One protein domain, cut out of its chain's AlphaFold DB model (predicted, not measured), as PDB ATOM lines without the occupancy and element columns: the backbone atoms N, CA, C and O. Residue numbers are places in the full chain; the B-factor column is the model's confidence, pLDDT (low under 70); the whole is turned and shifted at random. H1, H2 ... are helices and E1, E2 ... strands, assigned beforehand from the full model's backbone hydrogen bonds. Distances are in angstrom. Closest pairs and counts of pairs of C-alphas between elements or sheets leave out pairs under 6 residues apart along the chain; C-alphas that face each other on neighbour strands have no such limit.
ATOM      1  N   ASP A   9     195.851 249.118 347.006       53.44
ATOM      2  CA  ASP A   9     195.839 249.205 348.472       53.44
ATOM      3  C   ASP A   9     195.588 247.848 349.151       53.44
ATOM      4  O   ASP A   9     196.286 247.479 350.091       53.44
ATOM      5  N   GLY A  10     194.646 247.043 348.642       57.81
ATOM      6  CA  GLY A  10     194.372 245.706 349.181       57.81
ATOM      7  C   GLY A  10     195.459 244.676 348.844       57.81
ATOM      8  O   GLY A  10     195.615 243.679 349.550       57.81
ATOM      9  N   ALA A  11     196.217 244.892 347.766       58.31
ATOM     10  CA  ALA A  11     197.412 244.109 347.461       58.31
ATOM     11  C   ALA A  11     198.590 244.510 348.366       58.31
ATOM     12  O   ALA A  11     199.312 243.631 348.836       58.31
ATOM     13  N   ALA A  12     198.735 245.805 348.659       58.44
ATOM     14  CA  ALA A  12     199.734 246.342 349.577       58.44
ATOM     15  C   ALA A  12     199.528 245.863 351.023       58.44
ATOM     16  O   ALA A  12     200.465 245.388 351.663       58.44
ATOM     17  N   GLU A  13     198.284 245.878 351.503       57.12
ATOM     18  CA  GLU A  13     197.905 245.379 352.830       57.12
ATOM     19  C   GLU A  13     198.263 243.888 353.009       57.12
ATOM     20  O   GLU A  13     198.776 243.480 354.049       57.12
ATOM     21  N   ARG A  14     198.067 243.064 351.968       58.56
ATOM     22  CA  ARG A  14     198.361 241.617 352.003       58.56
ATOM     23  C   ARG A  14     199.824 241.249 351.809       58.56
ATOM     24  O   ARG A  14     200.238 240.181 352.249       58.56
ATOM     25  N   LEU A  15     200.599 242.108 351.161       58.53
ATOM     26  CA  LEU A  15     202.056 241.992 351.123       58.53
ATOM     27  C   LEU A  15     202.698 242.346 352.481       58.53
ATOM     28  O   LEU A  15     203.921 242.283 352.589       58.53
ATOM     29  N   ALA A  16     201.887 242.707 353.492       52.53
ATOM     30  CA  ALA A  16     202.328 243.245 354.774       52.53
ATOM     31  C   ALA A  16     203.320 244.401 354.573       52.53
ATOM     32  O   ALA A  16     204.338 244.484 355.258       52.53
ATOM     33  N   LEU A  17     203.037 245.266 353.586       50.25
ATOM     34  CA  LEU A  17     203.884 246.407 353.268       50.25
ATOM     35  C   LEU A  17     203.788 247.410 354.422       50.25
ATOM     36  O   LEU A  17     202.864 248.219 354.461       50.25
ATOM     37  N   ILE A  18     204.704 247.328 355.389       44.09
ATOM     38  CA  ILE A  18     204.965 248.415 356.335       44.09
ATOM     39  C   ILE A  18     206.008 249.306 355.642       44.09
ATOM     40  O   ILE A  18     207.187 248.931 355.622       44.09
ATOM     41  N   PRO A  19     205.592 250.443 355.043       38.62
ATOM     42  CA  PRO A  19     206.385 251.191 354.058       38.62
ATOM     43  C   PRO A  19     207.715 251.753 354.574       38.62
ATOM     44  O   PRO A  19     208.567 252.134 353.780       38.62
ATOM     45  N   ASP A  20     207.928 251.783 355.889       40.09
ATOM     46  CA  ASP A  20     208.993 252.590 356.495       40.09
ATOM     47  C   ASP A  20     210.206 251.763 356.972       40.09
ATOM     48  O   ASP A  20     211.024 252.247 357.749       40.09
ATOM     49  N   SER A  21     210.318 250.495 356.551       39.12
ATOM     50  CA  SER A  21     211.319 249.543 357.073       39.12
ATOM     51  C   SER A  21     212.561 249.333 356.201       39.12
ATOM     52  O   SER A  21     213.505 248.702 356.668       39.12
ATOM     53  N   GLY A  22     212.571 249.761 354.932       46.09
ATOM     54  CA  GLY A  22     213.625 249.357 353.983       46.09
ATOM     55  C   GLY A  22     213.766 247.831 353.799       46.09
ATOM     56  O   GLY A  22     214.655 247.380 353.079       46.09
ATOM     57  N   ALA A  23     212.895 247.031 354.428       56.19
ATOM     58  CA  ALA A  23     212.867 245.584 354.327       56.19
ATOM     59  C   ALA A  23     212.263 245.166 352.982       56.19
ATOM     60  O   ALA A  23     211.668 245.966 352.269       56.19
ATOM     61  N   LEU A  24     212.423 243.903 352.609       63.09
ATOM     62  CA  LEU A  24     211.761 243.314 351.449       63.09
ATOM     63  C   LEU A  24     210.307 242.926 351.798       63.09
ATOM     64  O   LEU A  24     210.028 242.649 352.962       63.09
ATOM     65  N   PRO A  25     209.373 242.838 350.830       69.69
ATOM     66  CA  PRO A  25     208.021 242.343 351.109       69.69
ATOM     67  C   PRO A  25     208.044 240.910 351.675       69.69
ATOM     68  O   PRO A  25     208.929 240.124 351.316       69.69
ATOM     69  N   CYS A  26     207.081 240.534 352.524       71.56
ATOM     70  CA  CYS A  26     207.067 239.195 353.129       71.56
ATOM     71  C   CYS A  26     206.832 238.093 352.074       71.56
ATOM     72  O   CYS A  26     206.038 238.261 351.135       71.56
ATOM     73  N   ARG A  27     207.517 236.944 352.205       78.94
ATOM     74  CA  ARG A  27     207.452 235.873 351.190       78.94
ATOM     75  C   ARG A  27     206.071 235.233 351.119       78.94
ATOM     76  O   ARG A  27     205.595 234.972 350.015       78.94
ATOM     77  N   ARG A  28     205.378 235.058 352.251       75.00
ATOM     78  CA  ARG A  28     204.010 234.510 352.283       75.00
ATOM     79  C   ARG A  28     203.001 235.422 351.595       75.00
ATOM     80  O   ARG A  28     202.177 234.929 350.827       75.00
ATOM     81  N   GLY A  29     203.064 236.732 351.837       72.50
ATOM     82  CA  GLY A  29     202.188 237.708 351.178       72.50
ATOM     83  C   GLY A  29     202.412 237.736 349.668       72.50
ATOM     84  O   GLY A  29     201.464 237.748 348.878       72.50
ATOM     85  N   MET A  30     203.674 237.637 349.248       80.44
ATOM     86  CA  MET A  30     204.031 237.543 347.836       80.44
ATOM     87  C   MET A  30     203.561 236.225 347.206       80.44
ATOM     88  O   MET A  30     202.924 236.239 346.151       80.44
ATOM     89  N   ALA A  31     203.787 235.095 347.879       81.25
ATOM     90  CA  ALA A  31     203.330 233.780 347.445       81.25
ATOM     91  C   ALA A  31     201.802 233.730 347.315       81.25
ATOM     92  O   ALA A  31     201.273 233.226 346.325       81.25
ATOM     93  N   PHE A  32     201.081 234.313 348.277       76.81
ATOM     94  CA  PHE A  32     199.633 234.477 348.227       76.81
ATOM     95  C   PHE A  32     199.173 235.188 346.944       76.81
ATOM     96  O   PHE A  32     198.301 234.685 346.225       76.81
ATOM     97  N   LEU A  33     199.768 236.343 346.628       76.69
ATOM     98  CA  LEU A  33     199.407 237.102 345.431       76.69
ATOM     99  C   LEU A  33     199.710 236.328 344.147       76.69
ATOM    100  O   LEU A  33     198.868 236.303 343.247       76.69
ATOM    101  N   ILE A  34     200.866 235.662 344.077       84.88
ATOM    102  CA  ILE A  34     201.256 234.839 342.927       84.88
ATOM    103  C   ILE A  34     200.214 233.745 342.681       84.88
ATOM    104  O   ILE A  34     199.666 233.660 341.582       84.88
ATOM    105  N   ARG A  35     199.864 232.963 343.709       80.06
ATOM    106  CA  ARG A  35     198.855 231.897 343.603       80.06
ATOM    107  C   ARG A  35     197.516 232.420 343.125       80.06
ATOM    108  O   ARG A  35     196.901 231.824 342.247       80.06
ATOM    109  N   ARG A  36     197.059 233.539 343.692       75.94
ATOM    110  CA  ARG A  36     195.765 234.124 343.344       75.94
ATOM    111  C   ARG A  36     195.741 234.607 341.897       75.94
ATOM    112  O   ARG A  36     194.731 234.433 341.220       75.94
ATOM    113  N   LEU A  37     196.834 235.195 341.414       77.06
ATOM    114  CA  LEU A  37     196.942 235.667 340.033       77.06
ATOM    115  C   LEU A  37     197.036 234.518 339.029       77.06
ATOM    116  O   LEU A  37     196.379 234.585 337.990       77.06
ATOM    117  N   VAL A  38     197.811 233.479 339.345       81.81
ATOM    118  CA  VAL A  38     197.941 232.278 338.509       81.81
ATOM    119  C   VAL A  38     196.623 231.495 338.491       81.81
ATOM    120  O   VAL A  38     196.084 231.229 337.418       81.81
ATOM    121  N   GLY A  39     196.033 231.223 339.660       73.00
ATOM    122  CA  GLY A  39     194.774 230.482 339.797       73.00
ATOM    123  C   GLY A  39     193.569 231.184 339.163       73.00
ATOM    124  O   GLY A  39     192.739 230.532 338.538       73.00
ATOM    125  N   ALA A  40     193.483 232.518 339.236       67.81
ATOM    126  CA  ALA A  40     192.378 233.263 338.624       67.81
ATOM    127  C   ALA A  40     192.437 233.325 337.086       67.81
ATOM    128  O   ALA A  40     191.432 233.652 336.455       67.81
ATOM    129  N   ARG A  41     193.608 233.092 336.478       67.88
ATOM    130  CA  ARG A  41     193.835 233.303 335.036       67.88
ATOM    131  C   ARG A  41     194.134 232.031 334.255       67.88
ATOM    132  O   ARG A  41     194.184 232.095 333.030       67.88
ATOM    133  N   GLY A  42     194.353 230.906 334.930       66.75
ATOM    134  CA  GLY A  42     194.765 229.646 334.309       66.75
ATOM    135  C   GLY A  42     196.231 229.656 333.861       66.75
ATOM    136  O   GLY A  42     196.964 228.743 334.220       66.75
ATOM    137  N   ALA A  43     196.680 230.697 333.147       80.06
ATOM    138  CA  ALA A  43     198.074 230.901 332.750       80.06
ATOM    139  C   ALA A  43     198.491 232.386 332.818       80.06
ATOM    140  O   ALA A  43     197.723 233.276 332.440       80.06
ATOM    141  N   VAL A  44     199.714 232.675 333.281       85.81
ATOM    142  CA  VAL A  44     200.266 234.042 333.382       85.81
ATOM    143  C   VAL A  44     201.728 234.075 332.932       85.81
ATOM    144  O   VAL A  44     202.533 233.285 333.408       85.81
ATOM    145  N   ALA A  45     202.104 235.016 332.061       88.69
ATOM    146  CA  ALA A  45     203.505 235.219 331.685       88.69
ATOM    147  C   ALA A  45     204.351 235.669 332.895       88.69
ATOM    148  O   ALA A  45     203.981 236.612 333.605       88.69
ATOM    149  N   ARG A  46     205.502 235.018 333.117       89.94
ATOM    150  CA  ARG A  46     206.417 235.277 334.246       89.94
ATOM    151  C   ARG A  46     206.879 236.734 334.305       89.94
ATOM    152  O   ARG A  46     206.811 237.351 335.366       89.94
ATOM    153  N   SER A  47     207.286 237.283 333.161       88.06
ATOM    154  CA  SER A  47     207.688 238.686 332.971       88.06
ATOM    155  C   SER A  47     206.611 239.652 333.484       88.06
ATOM    156  O   SER A  47     206.854 240.497 334.345       88.06
ATOM    157  N   THR A  48     205.374 239.440 333.030       86.81
ATOM    158  CA  THR A  48     204.211 240.267 333.364       86.81
ATOM    159  C   THR A  48     203.869 240.210 334.853       86.81
ATOM    160  O   THR A  48     203.493 241.230 335.435       86.81
ATOM    161  N   LEU A  49     203.981 239.032 335.476       87.94
ATOM    162  CA  LEU A  49     203.718 238.842 336.903       87.94
ATOM    163  C   LEU A  49     204.743 239.582 337.771       87.94
ATOM    164  O   LEU A  49     204.352 240.324 338.672       87.94
ATOM    165  N   ILE A  50     206.036 239.407 337.483       89.50
ATOM    166  CA  ILE A  50     207.124 240.044 338.237       89.50
ATOM    167  C   ILE A  50     207.029 241.566 338.110       89.50
ATOM    168  O   ILE A  50     207.051 242.272 339.115       89.50
ATOM    169  N   ASP A  51     206.834 242.082 336.896       87.88
ATOM    170  CA  ASP A  51     206.704 243.522 336.681       87.88
ATOM    171  C   ASP A  51     205.470 244.107 337.380       87.88
ATOM    172  O   ASP A  51     205.483 245.254 337.830       87.88
ATOM    173  N   TRP A  52     204.388 243.330 337.494       86.19
ATOM    174  CA  TRP A  52     203.222 243.734 338.271       86.19
ATOM    175  C   TRP A  52     203.515 243.790 339.776       86.19
ATOM    176  O   TRP A  52     203.126 244.765 340.417       86.19
ATOM    177  N   LEU A  53     204.224 242.803 340.334       83.31
ATOM    178  CA  LEU A  53     204.627 242.802 341.746       83.31
ATOM    179  C   LEU A  53     205.551 243.982 342.070       83.31
ATOM    180  O   LEU A  53     205.314 244.686 343.049       83.31
ATOM    181  N   VAL A  54     206.542 244.249 341.213       84.12
ATOM    182  CA  VAL A  54     207.472 245.380 341.362       84.12
ATOM    183  C   VAL A  54     206.724 246.712 341.361       84.12
ATOM    184  O   VAL A  54     206.940 247.529 342.252       84.12
ATOM    185  N   ARG A  55     205.802 246.931 340.411       81.19
ATOM    186  CA  ARG A  55     204.999 248.167 340.366       81.19
ATOM    187  C   ARG A  55     204.088 248.323 341.582       81.19
ATOM    188  O   ARG A  55     203.974 249.426 342.104       81.19
ATOM    189  N   THR A  56     203.453 247.240 342.026       73.62
ATOM    190  CA  THR A  56     202.566 247.259 343.200       73.62
ATOM    191  C   THR A  56     203.346 247.583 344.477       73.62
ATOM    192  O   THR A  56     202.889 248.396 345.271       73.62
ATOM    193  N   ALA A  57     204.545 247.018 344.651       70.75
ATOM    194  CA  ALA A  57     205.388 247.285 345.817       70.75
ATOM    195  C   ALA A  57     206.069 248.669 345.780       70.75
ATOM    196  O   ALA A  57     206.280 249.276 346.829       70.75
ATOM    197  N   ALA A  58     206.374 249.204 344.590       66.62
ATOM    198  CA  ALA A  58     206.957 250.541 344.434       66.62
ATOM    199  C   ALA A  58     206.043 251.655 344.978       66.62
ATOM    200  O   ALA A  58     206.532 252.634 345.534       66.62
ATOM    201  N   GLY A  59     204.716 251.486 344.886       57.84
ATOM    202  CA  GLY A  59     203.736 252.407 345.478       57.84
ATOM    203  C   GLY A  59     203.758 252.464 347.012       57.84
ATOM    204  O   GLY A  59     203.127 253.342 347.592       57.84
ATOM    205  N   SER A  60     204.489 251.558 347.668       59.09
ATOM    206  CA  SER A  60     204.612 251.454 349.128       59.09
ATOM    207  C   SER A  60     206.058 251.600 349.619       59.09
ATOM    208  O   SER A  60     206.375 251.110 350.695       59.09
ATOM    209  N   GLY A  61     206.944 252.234 348.840       57.47
ATOM    210  CA  GLY A  61     208.294 252.619 349.289       57.47
ATOM    211  C   GLY A  61     209.412 251.582 349.091       57.47
ATOM    212  O   GLY A  61     210.550 251.846 349.470       57.47
ATOM    213  N   TYR A  62     209.144 250.427 348.471       64.25
ATOM    214  CA  TYR A  62     210.136 249.353 348.301       64.25
ATOM    215  C   TYR A  62     211.044 249.545 347.074       64.25
ATOM    216  O   TYR A  62     210.598 249.976 346.009       64.25
ATOM    217  N   SER A  63     212.313 249.125 347.183       75.94
ATOM    218  CA  SER A  63     213.253 249.093 346.048       75.94
ATOM    219  C   SER A  63     212.812 248.088 344.980       75.94
ATOM    220  O   SER A  63     212.700 246.889 345.243       75.94
ATOM    221  N   GLY A  64     212.623 248.553 343.742       76.25
ATOM    222  CA  GLY A  64     212.161 247.701 342.641       76.25
ATOM    223  C   GLY A  64     213.115 246.554 342.286       76.25
ATOM    224  O   GLY A  64     212.655 245.477 341.906       76.25
ATOM    225  N   ALA A  65     214.429 246.748 342.450       76.69
ATOM    226  CA  ALA A  65     215.422 245.692 342.239       76.69
ATOM    227  C   ALA A  65     215.317 244.605 343.319       76.69
ATOM    228  O   ALA A  65     215.279 243.419 343.006       76.69
ATOM    229  N   ALA A  66     215.177 245.021 344.579       72.31
ATOM    230  CA  ALA A  66     215.070 244.122 345.719       72.31
ATOM    231  C   ALA A  66     213.768 243.291 345.649       72.31
ATOM    232  O   ALA A  66     213.786 242.067 345.785       72.31
ATOM    233  N   VAL A  67     212.641 243.938 345.323       81.62
ATOM    234  CA  VAL A  67     211.348 243.261 345.114       81.62
ATOM    235  C   VAL A  67     211.432 242.239 343.983       81.62
ATOM    236  O   VAL A  67     210.872 241.151 344.111       81.62
ATOM    237  N   ARG A  68     212.131 242.561 342.887       88.44
ATOM    238  CA  ARG A  68     212.316 241.639 341.760       88.44
ATOM    239  C   ARG A  68     213.066 240.381 342.189       88.44
ATOM    240  O   ARG A  68     212.561 239.290 341.946       88.44
ATOM    241  N   THR A  69     214.206 240.533 342.864       83.75
ATOM    242  CA  THR A  69     214.997 239.402 343.373       83.75
ATOM    243  C   THR A  69     214.155 238.493 344.265       83.75
ATOM    244  O   THR A  69     214.111 237.282 344.049       83.75
ATOM    245  N   ARG A  70     213.401 239.070 345.208       85.62
ATOM    246  CA  ARG A  70     212.527 238.280 346.079       85.62
ATOM    247  C   ARG A  70     211.374 237.618 345.325       85.62
ATOM    248  O   ARG A  70     211.055 236.466 345.599       85.62
ATOM    249  N   ALA A  71     210.759 238.308 344.367       88.75
ATOM    250  CA  ALA A  71     209.694 237.737 343.544       88.75
ATOM    251  C   ALA A  71     210.170 236.539 342.730       88.75
ATOM    252  O   ALA A  71     209.453 235.546 342.629       88.75
ATOM    253  N   GLU A  72     211.385 236.603 342.196       90.94
ATOM    254  CA  GLU A  72     212.003 235.479 341.501       90.94
ATOM    255  C   GLU A  72     212.283 234.307 342.443       90.94
ATOM    256  O   GLU A  72     211.968 233.170 342.090       90.94
ATOM    257  N   ALA A  73     212.781 234.576 343.652       87.88
ATOM    258  CA  ALA A  73     213.022 233.554 344.670       87.88
ATOM    259  C   ALA A  73     211.725 232.860 345.120       87.88
ATOM    260  O   ALA A  73     211.635 231.631 345.117       87.88
ATOM    261  N   VAL A  74     210.683 233.638 345.438       88.50
ATOM    262  CA  VAL A  74     209.361 233.116 345.825       88.50
ATOM    263  C   VAL A  74     208.751 232.295 344.697       88.50
ATOM    264  O   VAL A  74     208.197 231.223 344.938       88.50
ATOM    265  N   LEU A  75     208.873 232.767 343.458       91.06
ATOM    266  CA  LEU A  75     208.378 232.039 342.301       91.06
ATOM    267  C   LEU A  75     209.107 230.702 342.123       91.06
ATOM    268  O   LEU A  75     208.452 229.681 341.918       91.06
ATOM    269  N   ALA A  76     210.437 230.696 342.246       89.19
ATOM    270  CA  ALA A  76     211.233 229.476 342.188       89.19
ATOM    271  C   ALA A  76     210.821 228.482 343.288       89.19
ATOM    272  O   ALA A  76     210.645 227.301 342.996       89.19
ATOM    273  N   GLY A  77     210.582 228.962 344.514       89.94
ATOM    274  CA  GLY A  77     210.089 228.144 345.626       89.94
ATOM    275  C   GLY A  77     208.709 227.534 345.367       89.94
ATOM    276  O   GLY A  77     208.506 226.346 345.603       89.94
ATOM    277  N   LEU A  78     207.765 228.302 344.812       90.00
ATOM    278  CA  LEU A  78     206.426 227.800 344.469       90.00
ATOM    279  C   LEU A  78     206.446 226.764 343.336       90.00
ATOM    280  O   LEU A  78     205.669 225.806 343.365       90.00
ATOM    281  N   VAL A  79     207.320 226.949 342.341       90.44
ATOM    282  CA  VAL A  79     207.536 225.961 341.273       90.44
ATOM    283  C   VAL A  79     208.159 224.691 341.852       90.44
ATOM    284  O   VAL A  79     207.672 223.596 341.573       90.44
ATOM    285  N   ALA A  80     209.186 224.825 342.698       89.25
ATOM    286  CA  ALA A  80     209.862 223.699 343.339       89.25
ATOM    287  C   ALA A  80     208.922 222.903 344.255       89.25
ATOM    288  O   ALA A  80     208.880 221.681 344.162       89.25
ATOM    289  N   ALA A  81     208.101 223.578 345.064       87.69
ATOM    290  CA  ALA A  81     207.072 222.950 345.895       87.69
ATOM    291  C   ALA A  81     205.949 222.282 345.081       87.69
ATOM    292  O   ALA A  81     205.087 221.621 345.650       87.69
ATOM    293  N   GLY A  82     205.902 222.480 343.760       87.44
ATOM    294  CA  GLY A  82     204.864 221.919 342.904       87.44
ATOM    295  C   GLY A  82     203.496 222.578 343.089       87.44
ATOM    296  O   GLY A  82     202.478 221.950 342.776       87.44
ATOM    297  N   GLU A  83     203.455 223.820 343.578       85.44
ATOM    298  CA  GLU A  83     202.220 224.600 343.673       85.44
ATOM    299  C   GLU A  83     201.771 225.138 342.317       85.44
ATOM    300  O   GLU A  83     200.582 225.142 341.998       85.44
ATOM    301  N   ILE A  84     202.740 225.561 341.510       88.44
ATOM    302  CA  ILE A  84     202.551 226.078 340.158       88.44
ATOM    303  C   ILE A  84     203.523 225.372 339.210       88.44
ATOM    304  O   ILE A  84     204.563 224.867 339.626       88.44
ATOM    305  N   ALA A  85     203.181 225.319 337.928       88.38
ATOM    306  CA  ALA A  85     204.040 224.813 336.866       88.38
ATOM    307  C   ALA A  85     204.562 225.976 336.014       88.38
ATOM    308  O   ALA A  85     203.817 226.908 335.718       88.38
ATOM    309  N   GLU A  86     205.822 225.904 335.589       90.44
ATOM    310  CA  GLU A  86     206.410 226.829 334.617       90.44
ATOM    311  C   GLU A  86     206.599 226.107 333.274       90.44
ATOM    312  O   GLU A  86     207.314 225.111 333.185       90.44
ATOM    313  N   LEU A  87     205.943 226.604 332.225       88.69
ATOM    314  CA  LEU A  87     206.011 226.090 330.858       88.69
ATOM    315  C   LEU A  87     206.790 227.073 329.983       88.69
ATOM    316  O   LEU A  87     206.467 228.260 329.945       88.69
ATOM    317  N   ARG A  88     207.805 226.598 329.257       85.38
ATOM    318  CA  ARG A  88     208.602 227.432 328.341       85.38
ATOM    319  C   ARG A  88     208.061 227.333 326.916       85.38
ATOM    320  O   ARG A  88     208.050 226.246 326.349       85.38
ATOM    321  N   CYS A  89     207.691 228.468 326.323       74.50
ATOM    322  CA  CYS A  89     207.229 228.573 324.937       74.50
ATOM    323  C   CYS A  89     207.943 229.736 324.232       74.50
ATOM    324  O   CYS A  89     207.753 230.891 324.596       74.50
ATOM    325  N   GLY A  90     208.754 229.447 323.206       60.66
ATOM    326  CA  GLY A  90     209.286 230.478 322.297       60.66
ATOM    327  C   GLY A  90     210.123 231.588 322.953       60.66
ATOM    328  O   GLY A  90     210.087 232.720 322.488       60.66
ATOM    329  N   GLY A  91     210.849 231.285 324.036       69.62
ATOM    330  CA  GLY A  91     211.675 232.254 324.774       69.62
ATOM    331  C   GLY A  91     210.968 232.948 325.946       69.62
ATOM    332  O   GLY A  91     211.640 233.564 326.769       69.62
ATOM    333  N   GLU A  92     209.649 232.789 326.088       75.81
ATOM    334  CA  GLU A  92     208.880 233.283 327.234       75.81
ATOM    335  C   GLU A  92     208.413 232.117 328.128       75.81
ATOM    336  O   GLU A  92     208.234 230.984 327.673       75.81
ATOM    337  N   SER A  93     208.261 232.372 329.432       86.75
ATOM    338  CA  SER A  93     207.818 231.366 330.411       86.75
ATOM    339  C   SER A  93     206.420 231.700 330.933       86.75
ATOM    340  O   SER A  93     206.179 232.811 331.413       86.75
ATOM    341  N   ALA A  94     205.503 230.739 330.841       88.31
ATOM    342  CA  ALA A  94     204.127 230.832 331.316       88.31
ATOM    343  C   ALA A  94     203.941 230.021 332.606       88.31
ATOM    344  O   ALA A  94     204.346 228.866 332.693       88.31
ATOM    345  N   LEU A  95     203.304 230.631 333.601       89.56
ATOM    346  CA  LEU A  95     203.017 230.053 334.909       89.56
ATOM    347  C   LEU A  95     201.575 229.559 334.948       89.56
ATOM    348  O   LEU A  95     200.660 230.337 334.673       89.56
ATOM    349  N   VAL A  96     201.376 228.295 335.304       87.75
ATOM    350  CA  VAL A  96     200.078 227.606 335.301       87.75
ATOM    351  C   VAL A  96     199.812 227.009 336.679       87.75
ATOM    352  O   VAL A  96     200.726 226.522 337.341       87.75
ATOM    353  N   GLY A  97     198.563 227.060 337.134       83.19
ATOM    354  CA  GLY A  97     198.176 226.481 338.419       83.19
ATOM    355  C   GLY A  97     198.180 224.951 338.405       83.19
ATOM    356  O   GLY A  97     197.931 224.343 337.365       83.19
ATOM    357  N   ARG A  98     198.439 224.320 339.556       84.19
ATOM    358  CA  ARG A  98     198.314 222.860 339.725       84.19
ATOM    359  C   ARG A  98     197.144 222.495 340.656       84.19
ATOM    360  O   ARG A  98     196.804 223.308 341.521       84.19
ATOM    361  N   PRO A  99     196.552 221.291 340.517       82.38
ATOM    362  CA  PRO A  99     195.513 220.801 341.424       82.38
ATOM    363  C   PRO A  99     195.968 220.804 342.885       82.38
ATOM    364  O   PRO A  99     197.140 220.526 343.173       82.38
ATOM    365  N   VAL A 100     195.038 221.114 343.795       84.06
ATOM    366  CA  VAL A 100     195.313 221.130 345.237       84.06
ATOM    367  C   VAL A 100     195.422 219.706 345.775       84.06
ATOM    368  O   VAL A 100     194.551 218.874 345.541       84.06
ATOM    369  N   ARG A 101     196.481 219.452 346.538       87.75
ATOM    370  CA  ARG A 101     196.745 218.213 347.274       87.75
ATOM    371  C   ARG A 101     197.395 218.533 348.617       87.75
ATOM    372  O   ARG A 101     197.862 219.652 348.831       87.75
ATOM    373  N   THR A 102     197.408 217.566 349.526       89.06
ATOM    374  CA  THR A 102     198.060 217.706 350.834       89.06
ATOM    375  C   THR A 102     199.187 216.698 350.963       89.06
ATOM    376  O   THR A 102     199.030 215.556 350.540       89.06
ATOM    377  N   VAL A 103     200.320 217.135 351.506       90.69
ATOM    378  CA  VAL A 103     201.544 216.339 351.638       90.69
ATOM    379  C   VAL A 103     201.961 216.347 353.102       90.69
ATOM    380  O   VAL A 103     202.166 217.416 353.668       90.69
ATOM    381  N   ALA A 104     202.063 215.188 353.739       90.50
ATOM    382  CA  ALA A 104     202.538 215.059 355.108       90.50
ATOM    383  C   ALA A 104     204.004 215.505 355.196       90.50
ATOM    384  O   ALA A 104     204.860 214.993 354.475       90.50
ATOM    385  N   VAL A 105     204.285 216.472 356.071       86.75
ATOM    386  CA  VAL A 105     205.640 217.011 356.281       86.75
ATOM    387  C   VAL A 105     206.154 216.787 357.701       86.75
ATOM    388  O   VAL A 105     207.330 217.009 357.948       86.75
ATOM    389  N   SER A 106     205.307 216.336 358.627       83.94
ATOM    390  CA  SER A 106     205.665 215.836 359.963       83.94
ATOM    391  C   SER A 106     204.552 214.902 360.467       83.94
ATOM    392  O   SER A 106     203.563 214.672 359.767       83.94
ATOM    393  N   ALA A 107     204.691 214.374 361.689       79.06
ATOM    394  CA  ALA A 107     203.702 213.476 362.295       79.06
ATOM    395  C   ALA A 107     202.322 214.124 362.536       79.06
ATOM    396  O   ALA A 107     201.327 213.417 362.674       79.06
ATOM    397  N   ASP A 108     202.257 215.453 362.603       82.12
ATOM    398  CA  ASP A 108     201.057 216.222 362.940       82.12
ATOM    399  C   ASP A 108     200.731 217.338 361.936       82.12
ATOM    400  O   ASP A 108     199.684 217.978 362.052       82.12
ATOM    401  N   THR A 109     201.581 217.564 360.929       81.06
ATOM    402  CA  THR A 109     201.452 218.678 359.982       81.06
ATOM    403  C   THR A 109     201.513 218.207 358.529       81.06
ATOM    404  O   THR A 109     202.349 217.387 358.141       81.06
ATOM    405  N   ALA A 110     200.661 218.794 357.688       84.88
ATOM    406  CA  ALA A 110     200.661 218.633 356.239       84.88
ATOM    407  C   ALA A 110     200.813 219.981 355.513       84.88
ATOM    408  O   ALA A 110     200.336 221.018 355.970       84.88
ATOM    409  N   ALA A 111     201.458 219.961 354.353       86.31
ATOM    410  CA  ALA A 111     201.599 221.067 353.421       86.31
ATOM    411  C   ALA A 111     200.507 221.000 352.336       86.31
ATOM    412  O   ALA A 111     200.294 219.958 351.724       86.31
ATOM    413  N   VAL A 112     199.815 222.111 352.075       85.00
ATOM    414  CA  VAL A 112     198.771 222.234 351.045       85.00
ATOM    415  C   VAL A 112     199.381 222.787 349.760       85.00
ATOM    416  O   VAL A 112     199.623 223.993 349.638       85.00
ATOM    417  N   VAL A 113     199.560 221.913 348.778       85.81
ATOM    418  CA  VAL A 113     200.261 222.177 347.520       85.81
ATOM    419  C   VAL A 113     199.260 222.345 346.382       85.81
ATOM    420  O   VAL A 113     198.394 221.499 346.204       85.81
ATOM    421  N   GLY A 114     199.386 223.406 345.585       81.19
ATOM    422  CA  GLY A 114     198.535 223.674 344.418       81.19
ATOM    423  C   GLY A 114     197.789 225.005 344.515       81.19
ATOM    424  O   GLY A 114     197.817 225.688 345.542       81.19
ATOM    425  N   THR A 115     197.119 225.403 343.439       74.50
ATOM    426  CA  THR A 115     196.453 226.716 343.328       74.50
ATOM    427  C   THR A 115     195.065 226.634 342.703       74.50
ATOM    428  O   THR A 115     194.586 227.636 342.169       74.50
ATOM    429  N   ASP A 116     194.455 225.446 342.701       54.47
ATOM    430  CA  ASP A 116     193.211 225.181 341.979       54.47
ATOM    431  C   ASP A 116     192.117 226.184 342.368       54.47
ATOM    432  O   ASP A 116     191.950 226.487 343.552       54.47
ATOM    433  N   GLY A 117     191.447 226.733 341.348       49.56
ATOM    434  CA  GLY A 117     190.680 227.990 341.321       49.56
ATOM    435  C   GLY A 117     189.450 228.084 342.233       49.56
ATOM    436  O   GLY A 117     188.374 228.501 341.803       49.56
ATOM    437  N   THR A 118     189.594 227.730 343.503       42.00
ATOM    438  CA  THR A 118     188.579 227.864 344.539       42.00
ATOM    439  C   THR A 118     188.331 229.348 344.812       42.00
ATOM    440  O   THR A 118     189.209 230.112 345.213       42.00
ATOM    441  N   LYS A 119     187.088 229.769 344.560       39.69
ATOM    442  CA  LYS A 119     186.564 231.105 344.884       39.69
ATOM    443  C   LYS A 119     186.517 231.385 346.392       39.69
ATOM    444  O   LYS A 119     186.294 232.531 346.777       39.69
ATOM    445  N   ASP A 120     186.784 230.387 347.227       36.22
ATOM    446  CA  ASP A 120     186.712 230.495 348.677       36.22
ATOM    447  C   ASP A 120     188.094 230.710 349.286       36.22
ATOM    448  O   ASP A 120     188.779 229.791 349.726       36.22
ATOM    449  N   GLY A 121     188.469 231.985 349.399       39.78
ATOM    450  CA  GLY A 121     189.524 232.455 350.303       39.78
ATOM    451  C   GLY A 121     189.156 232.306 351.789       39.78
ATOM    452  O   GLY A 121     189.375 233.238 352.563       39.78
ATOM    453  N   ALA A 122     188.549 231.182 352.176       34.72
ATOM    454  CA  ALA A 122     188.052 230.914 353.522       34.72
ATOM    455  C   ALA A 122     189.065 230.160 354.401       34.72
ATOM    456  O   ALA A 122     189.050 230.344 355.612       34.72
ATOM    457  N   THR A 123     189.992 229.388 353.823       41.34
ATOM    458  CA  THR A 123     190.996 228.622 354.592       41.34
ATOM    459  C   THR A 123     192.220 229.433 355.028       41.34
ATOM    460  O   THR A 123     193.033 228.939 355.796       41.34
ATOM    461  N   GLU A 124     192.356 230.693 354.605       45.28
ATOM    462  CA  GLU A 124     193.440 231.583 355.061       45.28
ATOM    463  C   GLU A 124     193.007 232.576 356.150       45.28
ATOM    464  O   GLU A 124     193.799 233.422 356.562       45.28
ATOM    465  N   ARG A 125     191.746 232.528 356.602       36.38
ATOM    466  CA  ARG A 125     191.158 233.610 357.403       36.38
ATOM    467  C   ARG A 125     191.351 233.516 358.921       36.38
ATOM    468  O   ARG A 125     190.832 234.400 359.595       36.38
ATOM    469  N   SER A 126     192.081 232.542 359.473       36.22
ATOM    470  CA  SER A 126     192.143 232.409 360.944       36.22
ATOM    471  C   SER A 126     193.453 231.979 361.598       36.22
ATOM    472  O   SER A 126     193.547 232.150 362.810       36.22
ATOM    473  N   ASP A 127     194.477 231.502 360.886       34.84
ATOM    474  CA  ASP A 127     195.596 230.844 361.580       34.84
ATOM    475  C   ASP A 127     196.916 231.603 361.379       34.84
ATOM    476  O   ASP A 127     197.379 231.830 360.253       34.84
ATOM    477  N   GLY A 128     197.509 232.017 362.505       41.28
ATOM    478  CA  GLY A 128     198.777 232.741 362.642       41.28
ATOM    479  C   GLY A 128     200.004 231.944 362.191       41.28
ATOM    480  O   GLY A 128     200.904 231.690 362.980       41.28
ATOM    481  N   GLY A 129     200.028 231.520 360.929       48.69
ATOM    482  CA  GLY A 129     201.169 230.825 360.337       48.69
ATOM    483  C   GLY A 129     202.374 231.739 360.072       48.69
ATOM    484  O   GLY A 129     202.254 232.964 360.045       48.69
ATOM    485  N   ASP A 130     203.507 231.112 359.775       54.22
ATOM    486  CA  ASP A 130     204.800 231.732 359.456       54.22
ATOM    487  C   ASP A 130     204.723 232.689 358.232       54.22
ATOM    488  O   ASP A 130     204.221 232.270 357.180       54.22
ATOM    489  N   PRO A 131     205.166 233.962 358.333       55.03
ATOM    490  CA  PRO A 131     205.141 234.947 357.242       55.03
ATOM    491  C   PRO A 131     206.170 234.700 356.123       55.03
ATOM    492  O   PRO A 131     206.047 235.310 355.057       55.03
ATOM    493  N   ASP A 132     207.130 233.794 356.316       62.81
ATOM    494  CA  ASP A 132     208.183 233.485 355.342       62.81
ATOM    495  C   ASP A 132     208.098 232.081 354.733       62.81
ATOM    496  O   ASP A 132     208.837 231.746 353.805       62.81
ATOM    497  N   SER A 133     207.131 231.277 355.177       66.62
ATOM    498  CA  SER A 133     206.821 229.992 354.553       66.62
ATOM    499  C   SER A 133     206.251 230.178 353.146       66.62
ATOM    500  O   SER A 133     205.256 230.885 352.942       66.62
ATOM    501  N   PHE A 134     206.839 229.478 352.171       71.31
ATOM    502  CA  PHE A 134     206.301 229.448 350.814       71.31
ATOM    503  C   PHE A 134     204.980 228.724 350.748       71.31
ATOM    504  O   PHE A 134     204.115 229.190 350.020       71.31
ATOM    505  N   VAL A 135     204.823 227.628 351.492       74.75
ATOM    506  CA  VAL A 135     203.694 226.695 351.404       74.75
ATOM    507  C   VAL A 135     202.759 226.881 352.599       74.75
ATOM    508  O   VAL A 135     203.173 227.326 353.673       74.75
ATOM    509  N   ARG A 136     201.467 226.606 352.399       80.62
ATOM    510  CA  ARG A 136     200.465 226.648 353.473       80.62
ATOM    511  C   ARG A 136     200.526 225.344 354.253       80.62
ATOM    512  O   ARG A 136     200.470 224.283 353.642       80.62
ATOM    513  N   HIS A 137     200.560 225.418 355.574       79.06
ATOM    514  CA  HIS A 137     200.549 224.236 356.432       79.06
ATOM    515  C   HIS A 137     199.245 224.143 357.205       79.06
ATOM    516  O   HIS A 137     198.713 225.160 357.645       79.06
ATOM    517  N   VAL A 138     198.753 222.921 357.362       75.25
ATOM    518  CA  VAL A 138     197.526 222.568 358.076       75.25
ATOM    519  C   VAL A 138     197.798 221.354 358.967       75.25
ATOM    520  O   VAL A 138     198.741 220.610 358.687       75.25
ATOM    521  N   PRO A 139     196.996 221.116 360.018       79.62
ATOM    522  CA  PRO A 139     197.058 219.862 360.759       79.62
ATOM    523  C   PRO A 139     196.916 218.653 359.824       79.62
ATOM    524  O   PRO A 139     196.128 218.688 358.874       79.62
ATOM    525  N   LEU A 140     197.685 217.596 360.083       80.25
ATOM    526  CA  LEU A 140     197.668 216.374 359.286       80.25
ATOM    527  C   LEU A 140     196.269 215.741 359.320       80.25
ATOM    528  O   LEU A 140     195.741 215.422 360.385       80.25
TER     529      LEU A 140
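This is residues 9 to 140 of the 929 residues of the protein "DNA helicase" of Azospirillum ramasamyi (UniProt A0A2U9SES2). Three helices, H2, H3 and H4, crossed at steep angles, stand on one face of a small three-stranded sheet, E1 E3 E2: H2 and H4 rise from it over its strands, while H3 is beside the strands and over none of them, and H2 is nearest the middle of the whole. A second small sheet, E4 E5 E6, forms a separate patch at the far side, and the short H1 lies by the end of H3. The printed part has 132 residues, with four named helices and six named strands in the order H1 H2 E1 H3 H4 E2 E3 E4 E5 E6; both sheets are antiparallel and the class is mixed. It is compact, with a radius of gyration of the C-alphas of 14.7 A and spans of 40 by 40 by 25 A.

The first sheet holds E1, residues 43 to 45, E3, residues 92 to 97, 16.9 A long, and E2, residues 84 to 89, 16.1 A. C-alpha 92 is at (208.880, 233.283, 327.234). H2 is residues 27 to 41, 21.3 A; H3 residues 46 to 58, 18.4 A; H4 residues 64 to 80, 24.1 A. H1, residues 9 to 14, begins at (195.839, 249.205, 348.472). The second sheet holds E4, residues 101 to 104, E5, residues 109 to 113, 13.0 A, and E6, residues 136 to 139, ending at (197.058, 219.862, 360.759).

E3 is the inner strand between E1 and E2. N 44 and O 95 are 2.9 A apart between E1 and E3; in the hairpin E2 and E3, N 94 and O 87 are 2.8 A apart. E1, H3 H4, E2 is a split strand-helix-strand unit, two strands running the same way with E3 between them, and its crossover is right-handed. H2, H3 and H4 are on the same face, two layers, helices on one face of a sheet. H2 stands up from the sheet at 54 degrees. H3 and H4 touch at Val 54 and Gly 64, C-alphas 5.4 A apart, opposite ways at a steep tilt of 45 degrees. H2 and H4 touch at Ala 31 and Val 74, C-alphas 6.3 A apart. H1 only just touches H3, with 3 pairs of C-alphas within 8 A, the closest those of Ala 12 and Ala 57, 6.9 A. E4 E5 E6 is a meander, each strand the antiparallel neighbour of the one before; N 103 and O 111 are 2.8 A apart, and N 112 and O 136 2.8 A. In H1, H2, H3 and H4 every O i to N i+4 pair is within hydrogen-bond range.

The C-alphas farthest apart, of Gly 90 and Asp 108, are 43.8 A apart. The printed part has no cut. The links H1 to H2 and E5 to E6 are long, with 12 and 22 residues. Mean pLDDT of the printed part is 72.7; 45 residues are under 70, among them residues 9 to 25 and 116 to 133.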